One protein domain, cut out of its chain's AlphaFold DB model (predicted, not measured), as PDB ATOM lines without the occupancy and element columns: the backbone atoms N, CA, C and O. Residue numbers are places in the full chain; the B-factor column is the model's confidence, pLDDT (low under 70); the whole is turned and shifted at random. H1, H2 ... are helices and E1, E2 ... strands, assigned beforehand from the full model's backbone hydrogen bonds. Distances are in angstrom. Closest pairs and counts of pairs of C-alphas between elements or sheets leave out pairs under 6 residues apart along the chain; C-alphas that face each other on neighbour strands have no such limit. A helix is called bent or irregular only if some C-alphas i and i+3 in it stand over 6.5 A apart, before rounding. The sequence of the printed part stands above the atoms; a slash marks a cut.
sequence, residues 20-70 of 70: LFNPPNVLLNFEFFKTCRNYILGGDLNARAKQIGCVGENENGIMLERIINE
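This is residues 20 to 70 of the 70 residues of an uncharacterized protein of Brachionus plicatilis (UniProt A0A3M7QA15). A wide loop of chain, residues 20 to 44, goes out through the four-residue helix H1, turns round and comes back along the strand E1, and the longer helix H2 sits to one side of this loop, near residues 27 and 28 with its first residues. Residues 45 to 58, with no named element, lead from the end of E1 over to the start of H2 by a detour, and the turn at residues 35 to 40 sticks out. The printed part has 51 residues, with two named helices and one named strand in the order H1, E1, H2; 21 residues are in named elements, under half, and the class is mixed, helices and strands. E1 pairs with no named strand, but its residues 43 to 44 lie beside residues 20 to 21 in a short parallel pairing. The whole is compact, with a radius of gyration of the C-alphas of 10.9 A, and it spans 32 by 24 by 15 A.

The printed part begins with residues 20 to 21, which are paired parallel, as strands are, with residues 43 to 44 of the strand E1, residues 39 to 44. This stretch of two residues is too short to bear a name, and E1 pairs with no named strand. Further along comes the helix H1, residues 31 to 34. A tight link of 4 residues joins H1 to E1. These two have one pair of C-alphas within 8 A, and it is their closest pair: the C-alphas of Phe 33 and Tyr 39 are 7.8 A apart. Centre to centre, H1 and E1 are 12.5 A apart. After E1 a long link of 14 residues, 45 to 58, leads to the helix H2, residues 59 to 69. E1 and H2 are apart, with no C-alpha of the one within 8 A of the other. H1 and H2 are apart too. In H2 each O i to N i+4 pair is within hydrogen-bond range; H1 is too short for such a pair, and its one O i to N i+3 pair is within range. Neither helix is bent or irregular.

The first printed C-alpha, that of Leu 20, is at (-5.384, -44.302, -49.500). H1 runs from Glu 31, with its C-alpha at (8.629, -40.835, -51.996), to Lys 34, and measures 5.3 A from first to last C-alpha. E1 runs from Tyr 39 to Asp 44 and measures 16.0 A; along it z rises from -60.722 at C-alpha 39 to -46.276 at C-alpha 44. H2, the longest helix with 11 residues, runs from Glu 59 to Asn 69 and measures 15.6 A. Its C-alpha 59 is at (3.839, -33.377, -40.295) and its C-alpha 69 at (4.934, -26.059, -53.972).

The two C-alphas farthest apart, those of Arg 37 and Val 55, are 32.2 A from each other. Arg 37 belongs to residues 35 to 40, which stand free: no C-alpha 8 or more residues away along the chain comes within 10 A of them. Val 55 lies in the long link from E1 to H2, whose C-alphas are 5 to 16 A from the mean of the C-alphas. The C-alphas of Leu 20 and Glu 70, the first and last printed residues, are 21.6 A apart, and Glu 70 is the last residue of the chain. The printed part has no cut. The mean pLDDT of the printed part of this model is 84.4, and no printed residue is under 70. The mean is 74 in H1, 82 in E1 and 89 in H2.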
ATOM      1  N   LEU A  20      -6.267 -44.209 -50.656       75.19
ATOM      2  CA  LEU A  20      -5.384 -44.302 -49.500       75.19
ATOM      3  C   LEU A  20      -6.154 -44.024 -48.202       75.19
ATOM      4  O   LEU A  20      -6.956 -43.092 -48.135       75.19
ATOM      5  N   PHE A  21      -5.885 -44.829 -47.175       81.50
ATOM      6  CA  PHE A  21      -6.205 -44.514 -45.787       81.50
ATOM      7  C   PHE A  21      -4.889 -44.426 -45.021       81.50
ATOM      8  O   PHE A  21      -4.196 -45.435 -44.876       81.50
ATOM      9  N   ASN A  22      -4.531 -43.222 -44.577       83.56
ATOM     10  CA  ASN A  22      -3.370 -43.010 -43.727       83.56
ATOM     11  C   ASN A  22      -3.810 -42.961 -42.252       83.56
ATOM     12  O   ASN A  22      -4.551 -42.049 -41.880       83.56
ATOM     13  N   PRO A  23      -3.375 -43.907 -41.400       83.88
ATOM     14  CA  PRO A  23      -3.747 -43.903 -39.992       83.88
ATOM     15  C   PRO A  23      -3.325 -42.612 -39.260       83.88
ATOM     16  O   PRO A  23      -2.382 -41.921 -39.672       83.88
ATOM     17  N   PRO A  24      -3.975 -42.283 -38.128       81.00
ATOM     18  CA  PRO A  24      -3.507 -41.225 -37.240       81.00
ATOM     19  C   PRO A  24      -2.056 -41.464 -36.809       81.00
ATOM     20  O   PRO A  24      -1.664 -42.592 -36.526       81.00
ATOM     21  N   ASN A  25      -1.268 -40.388 -36.732       79.44
ATOM     22  CA  ASN A  25       0.133 -40.392 -36.283       79.44
ATOM     23  C   ASN A  25       1.109 -41.226 -37.135       79.44
ATOM     24  O   ASN A  25       2.223 -41.493 -36.693       79.44
ATOM     25  N   VAL A  26       0.723 -41.617 -38.353       85.31
ATOM     26  CA  VAL A  26       1.637 -42.209 -39.336       85.31
ATOM     27  C   VAL A  26       2.022 -41.141 -40.357       85.31
ATOM     28  O   VAL A  26       1.153 -40.498 -40.961       85.31
ATOM     29  N   LEU A  27       3.331 -40.943 -40.530       85.75
ATOM     30  CA  LEU A  27       3.855 -40.043 -41.548       85.75
ATOM     31  C   LEU A  27       3.671 -40.676 -42.927       85.75
ATOM     32  O   LEU A  27       4.149 -41.780 -43.196       85.75
ATOM     33  N   LEU A  28       2.988 -39.962 -43.811       82.94
ATOM     34  CA  LEU A  28       2.772 -40.394 -45.175       82.94
ATOM     35  C   LEU A  28       4.076 -40.268 -45.969       82.94
ATOM     36  O   LEU A  28       4.592 -39.171 -46.185       82.94
ATOM     37  N   ASN A  29       4.601 -41.401 -46.436       82.12
ATOM     38  CA  ASN A  29       5.792 -41.419 -47.273       82.12
ATOM     39  C   ASN A  29       5.436 -41.166 -48.745       82.12
ATOM     40  O   ASN A  29       5.103 -42.088 -49.494       82.12
ATOM     41  N   PHE A  30       5.543 -39.910 -49.169       76.69
ATOM     42  CA  PHE A  30       5.273 -39.526 -50.551       76.69
ATOM     43  C   PHE A  30       6.370 -39.922 -51.555       76.69
ATOM     44  O   PHE A  30       6.115 -39.889 -52.759       76.69
ATOM     45  N   GLU A  31       7.553 -40.362 -51.103       77.88
ATOM     46  CA  GLU A  31       8.629 -40.835 -51.996       77.88
ATOM     47  C   GLU A  31       8.174 -42.012 -52.868       77.88
ATOM     48  O   GLU A  31       8.597 -42.143 -54.016       77.88
ATOM     49  N   PHE A  32       7.237 -42.826 -52.364       72.69
ATOM     50  CA  PHE A  32       6.636 -43.921 -53.124       72.69
ATOM     51  C   PHE A  32       6.023 -43.441 -54.451       72.69
ATOM     52  O   PHE A  32       6.136 -44.112 -55.480       72.69
ATOM     53  N   PHE A  33       5.427 -42.247 -54.456       72.00
ATOM     54  CA  PHE A  33       4.714 -41.708 -55.612       72.00
ATOM     55  C   PHE A  33       5.608 -40.946 -56.594       72.00
ATOM     56  O   PHE A  33       5.221 -40.793 -57.751       72.00
ATOM     57  N   LYS A  34       6.824 -40.540 -56.205       73.44
ATOM     58  CA  LYS A  34       7.764 -39.855 -57.116       73.44
ATOM     59  C   LYS A  34       8.175 -40.711 -58.318       73.44
ATOM     60  O   LYS A  34       8.558 -40.187 -59.358       73.44
ATOM     61  N   THR A  35       8.062 -42.033 -58.200       73.62
ATOM     62  CA  THR A  35       8.346 -42.977 -59.293       73.62
ATOM     63  C   THR A  35       7.243 -43.027 -60.360       73.62
ATOM     64  O   THR A  35       7.466 -43.514 -61.473       73.62
ATOM     65  N   CYS A  36       6.047 -42.509 -60.062       72.81
ATOM     66  CA  CYS A  36       4.911 -42.505 -60.976       72.81
ATOM     67  C   CYS A  36       4.921 -41.242 -61.852       72.81
ATOM     68  O   CYS A  36       4.898 -40.130 -61.338       72.81
ATOM     69  N   ARG A  37       4.873 -41.391 -63.188       72.56
ATOM     70  CA  ARG A  37       4.839 -40.230 -64.109       72.56
ATOM     71  C   ARG A  37       3.528 -39.445 -64.069       72.56
ATOM     72  O   ARG A  37       3.544 -38.245 -64.282       72.56
ATOM     73  N   ASN A  38       2.400 -40.133 -63.883       77.25
ATOM     74  CA  ASN A  38       1.070 -39.534 -63.766       77.25
ATOM     75  C   ASN A  38       0.250 -40.378 -62.788       77.25
ATOM     76  O   ASN A  38       0.046 -41.569 -63.030       77.25
ATOM     77  N   TYR A  39      -0.229 -39.777 -61.707       75.44
ATOM     78  CA  TYR A  39      -1.083 -40.435 -60.722       75.44
ATOM     79  C   TYR A  39      -2.074 -39.422 -60.150       75.44
ATOM     80  O   TYR A  39      -1.815 -38.221 -60.147       75.44
ATOM     81  N   ILE A  40      -3.222 -39.910 -59.682       80.12
ATOM     82  CA  ILE A  40      -4.111 -39.131 -58.819       80.12
ATOM     83  C   ILE A  40      -4.087 -39.818 -57.468       80.12
ATOM     84  O   ILE A  40      -4.525 -40.964 -57.346       80.12
ATOM     85  N   LEU A  41      -3.576 -39.107 -56.469       79.25
ATOM     86  CA  LEU A  41      -3.666 -39.520 -55.081       79.25
ATOM     87  C   LEU A  41      -4.947 -38.939 -54.481       79.25
ATOM     88  O   LEU A  41      -5.202 -37.741 -54.587       79.25
ATOM     89  N   GLY A  42      -5.757 -39.788 -53.859       82.31
ATOM     90  CA  GLY A  42      -6.977 -39.373 -53.180       82.31
ATOM     91  C   GLY A  42      -7.347 -40.330 -52.053       82.31
ATOM     92  O   GLY A  42      -6.862 -41.462 -51.992       82.31
ATOM     93  N   GLY A  43      -8.214 -39.865 -51.159       86.50
ATOM     94  CA  GLY A  43      -8.587 -40.574 -49.936       86.50
ATOM     95  C   GLY A  43      -8.283 -39.740 -48.698       86.50
ATOM     96  O   GLY A  43      -8.067 -38.531 -48.795       86.50
ATOM     97  N   ASP A  44      -8.277 -40.392 -47.539       87.88
ATOM     98  CA  ASP A  44      -7.937 -39.745 -46.276       87.88
ATOM     99  C   ASP A  44      -6.421 -39.808 -46.059       87.88
ATOM    100  O   ASP A  44      -5.857 -40.848 -45.706       87.88
ATOM    101  N   LEU A  45      -5.756 -38.684 -46.322       87.50
ATOM    102  CA  LEU A  45      -4.311 -38.538 -46.154       87.50
ATOM    103  C   LEU A  45      -3.916 -38.220 -44.705       87.50
ATOM    104  O   LEU A  45      -2.725 -38.240 -44.386       87.50
ATOM    105  N   ASN A  46      -4.884 -37.890 -43.840       91.06
ATOM    106  CA  ASN A  46      -4.637 -37.384 -42.492       91.06
ATOM    107  C   ASN A  46      -3.603 -36.226 -42.472       91.06
ATOM    108  O   ASN A  46      -2.709 -36.137 -41.620       91.06
ATOM    109  N   ALA A  47      -3.697 -35.344 -43.469       90.88
ATOM    110  CA  ALA A  47      -2.824 -34.194 -43.661       90.88
ATOM    111  C   ALA A  47      -3.572 -32.910 -43.306       90.88
ATOM    112  O   ALA A  47      -4.603 -32.596 -43.901       90.88
ATOM    113  N   ARG A  48      -3.044 -32.158 -42.339       92.88
ATOM    114  CA  ARG A  48      -3.538 -30.829 -41.978       92.88
ATOM    115  C   ARG A  48      -2.545 -29.799 -42.486       92.88
ATOM    116  O   ARG A  48      -1.513 -29.591 -41.857       92.88
ATOM    117  N   ALA A  49      -2.849 -29.215 -43.638       91.12
ATOM    118  CA  ALA A  49      -2.029 -28.199 -44.285       91.12
ATOM    119  C   ALA A  49      -2.705 -26.826 -44.184       91.12
ATOM    120  O   ALA A  49      -3.930 -26.696 -44.269       91.12
ATOM    121  N   LYS A  50      -1.906 -25.781 -44.015       91.44
ATOM    122  CA  LYS A  50      -2.383 -24.404 -43.922       91.44
ATOM    123  C   LYS A  50      -2.866 -23.891 -45.268       91.44
ATOM    124  O   LYS A  50      -3.876 -23.193 -45.311       91.44
ATOM    125  N   GLN A  51      -2.218 -24.280 -46.365       89.25
ATOM    126  CA  GLN A  51      -2.634 -23.886 -47.717       89.25
ATOM    127  C   GLN A  51      -4.050 -24.361 -48.082       89.25
ATOM    128  O   GLN A  51      -4.733 -23.695 -48.856       89.25
ATOM    129  N   ILE A  52      -4.520 -25.468 -47.493       87.12
ATOM    130  CA  ILE A  52      -5.893 -25.974 -47.672       87.12
ATOM    131  C   ILE A  52      -6.861 -25.493 -46.575       87.12
ATOM    132  O   ILE A  52      -8.013 -25.921 -46.539       87.12
ATOM    133  N   GLY A  53      -6.414 -24.596 -45.688       91.12
ATOM    134  CA  GLY A  53      -7.249 -23.941 -44.681       91.12
ATOM    135  C   GLY A  53      -7.424 -24.704 -43.365       91.12
ATOM    136  O   GLY A  53      -8.380 -24.431 -42.638       91.12
ATOM    137  N   CYS A  54      -6.546 -25.657 -43.029       92.69
ATOM    138  CA  CYS A  54      -6.635 -26.354 -41.744       92.69
ATOM    139  C   CYS A  54      -6.216 -25.459 -40.564       92.69
ATOM    140  O   CYS A  54      -5.229 -24.725 -40.630       92.69
ATOM    141  N   VAL A  55      -6.938 -25.578 -39.444       90.38
ATOM    142  CA  VAL A  55      -6.553 -24.959 -38.167       90.38
ATOM    143  C   VAL A  55      -5.510 -25.848 -37.488       90.38
ATOM    144  O   VAL A  55      -5.825 -26.914 -36.952       90.38
ATOM    145  N   GLY A  56      -4.259 -25.395 -37.536       89.94
ATOM    146  CA  GLY A  56      -3.094 -26.135 -37.057       89.94
ATOM    147  C   GLY A  56      -2.551 -27.112 -38.100       89.94
ATOM    148  O   GLY A  56      -3.305 -27.799 -38.787       89.94
ATOM    149  N   GLU A  57      -1.228 -27.176 -38.194       93.31
ATOM    150  CA  GLU A  57      -0.514 -28.039 -39.132       93.31
ATOM    151  C   GLU A  57      -0.116 -29.361 -38.459       93.31
ATOM    152  O   GLU A  57       0.019 -29.451 -37.235       93.31
ATOM    153  N   ASN A  58       0.062 -30.416 -39.253       91.94
ATOM    154  CA  ASN A  58       0.756 -31.630 -38.820       91.94
ATOM    155  C   ASN A  58       1.855 -32.004 -39.821       91.94
ATOM    156  O   ASN A  58       1.933 -31.441 -40.910       91.94
ATOM    157  N   GLU A  59       2.699 -32.971 -39.463       91.88
ATOM    158  CA  GLU A  59       3.839 -33.377 -40.295       91.88
ATOM    159  C   GLU A  59       3.417 -33.825 -41.706       91.88
ATOM    160  O   GLU A  59       4.055 -33.454 -42.691       91.88
ATOM    161  N   ASN A  60       2.287 -34.533 -41.823       90.19
ATOM    162  CA  ASN A  60       1.697 -34.904 -43.115       90.19
ATOM    163  C   ASN A  60       1.313 -33.681 -43.955       90.19
ATOM    164  O   ASN A  60       1.514 -33.679 -45.166       90.19
ATOM    165  N   GLY A  61       0.766 -32.644 -43.318       91.44
ATOM    166  CA  GLY A  61       0.442 -31.376 -43.959       91.44
ATOM    167  C   GLY A  61       1.675 -30.644 -44.467       91.44
ATOM    168  O   GLY A  61       1.678 -30.209 -45.611       91.44
ATOM    169  N   ILE A  62       2.747 -30.589 -43.673       91.19
ATOM    170  CA  ILE A  62       4.022 -29.981 -44.087       91.19
ATOM    171  C   ILE A  62       4.596 -30.715 -45.306       91.19
ATOM    172  O   ILE A  62       5.057 -30.083 -46.254       91.19
ATOM    173  N   MET A  63       4.555 -32.050 -45.307       89.06
ATOM    174  CA  MET A  63       5.032 -32.845 -46.439       89.06
ATOM    175  C   MET A  63       4.159 -32.653 -47.686       89.06
ATOM    176  O   MET A  63       4.686 -32.515 -48.787       89.06
ATOM    177  N   LEU A  64       2.834 -32.583 -47.516       88.31
ATOM    178  CA  LEU A  64       1.903 -32.291 -48.605       88.31
ATOM    179  C   LEU A  64       2.145 -30.897 -49.201       88.31
ATOM    180  O   LEU A  64       2.161 -30.756 -50.418       88.31
ATOM    181  N   GLU A  65       2.379 -29.880 -48.368       90.50
ATOM    182  CA  GLU A  65       2.693 -28.531 -48.847       90.50
ATOM    183  C   GLU A  65       3.995 -28.493 -49.641       90.50
ATOM    184  O   GLU A  65       4.045 -27.835 -50.675       90.50
ATOM    185  N   ARG A  66       5.036 -29.225 -49.227       88.56
ATOM    186  CA  ARG A  66       6.275 -29.320 -50.021       88.56
ATOM    187  C   ARG A  66       5.997 -29.834 -51.431       88.56
ATOM    188  O   ARG A  66       6.474 -29.242 -52.381       88.56
ATOM    189  N   ILE A  67       5.158 -30.857 -51.564       84.19
ATOM    190  CA  ILE A  67       4.815 -31.460 -52.863       84.19
ATOM    191  C   ILE A  67       3.946 -30.541 -53.722       84.19
ATOM    192  O   ILE A  67       4.056 -30.572 -54.939       84.19
ATOM    193  N   ILE A  68       3.057 -29.753 -53.112       83.88
ATOM    194  CA  ILE A  68       2.221 -28.788 -53.844       83.88
ATOM    195  C   ILE A  68       3.063 -27.619 -54.379       83.88
ATOM    196  O   ILE A  68       2.728 -27.062 -55.423       83.88
ATOM    197  N   ASN A  69       4.105 -27.221 -53.644       85.25
ATOM    198  CA  ASN A  69       4.934 -26.059 -53.972       85.25
ATOM    199  C   ASN A  69       6.223 -26.401 -54.751       85.25
ATOM    200  O   ASN A  69       6.902 -25.469 -55.185       85.25
ATOM    201  N   GLU A  70       6.569 -27.684 -54.904       76.69
ATOM    202  CA  GLU A  70       7.634 -28.196 -55.792       76.69
ATOM    203  C   GLU A  70       7.135 -28.376 -57.234       76.69
ATOM    204  O   GLU A  70       7.895 -28.002 -58.158       76.69
TER     205      GLU A  70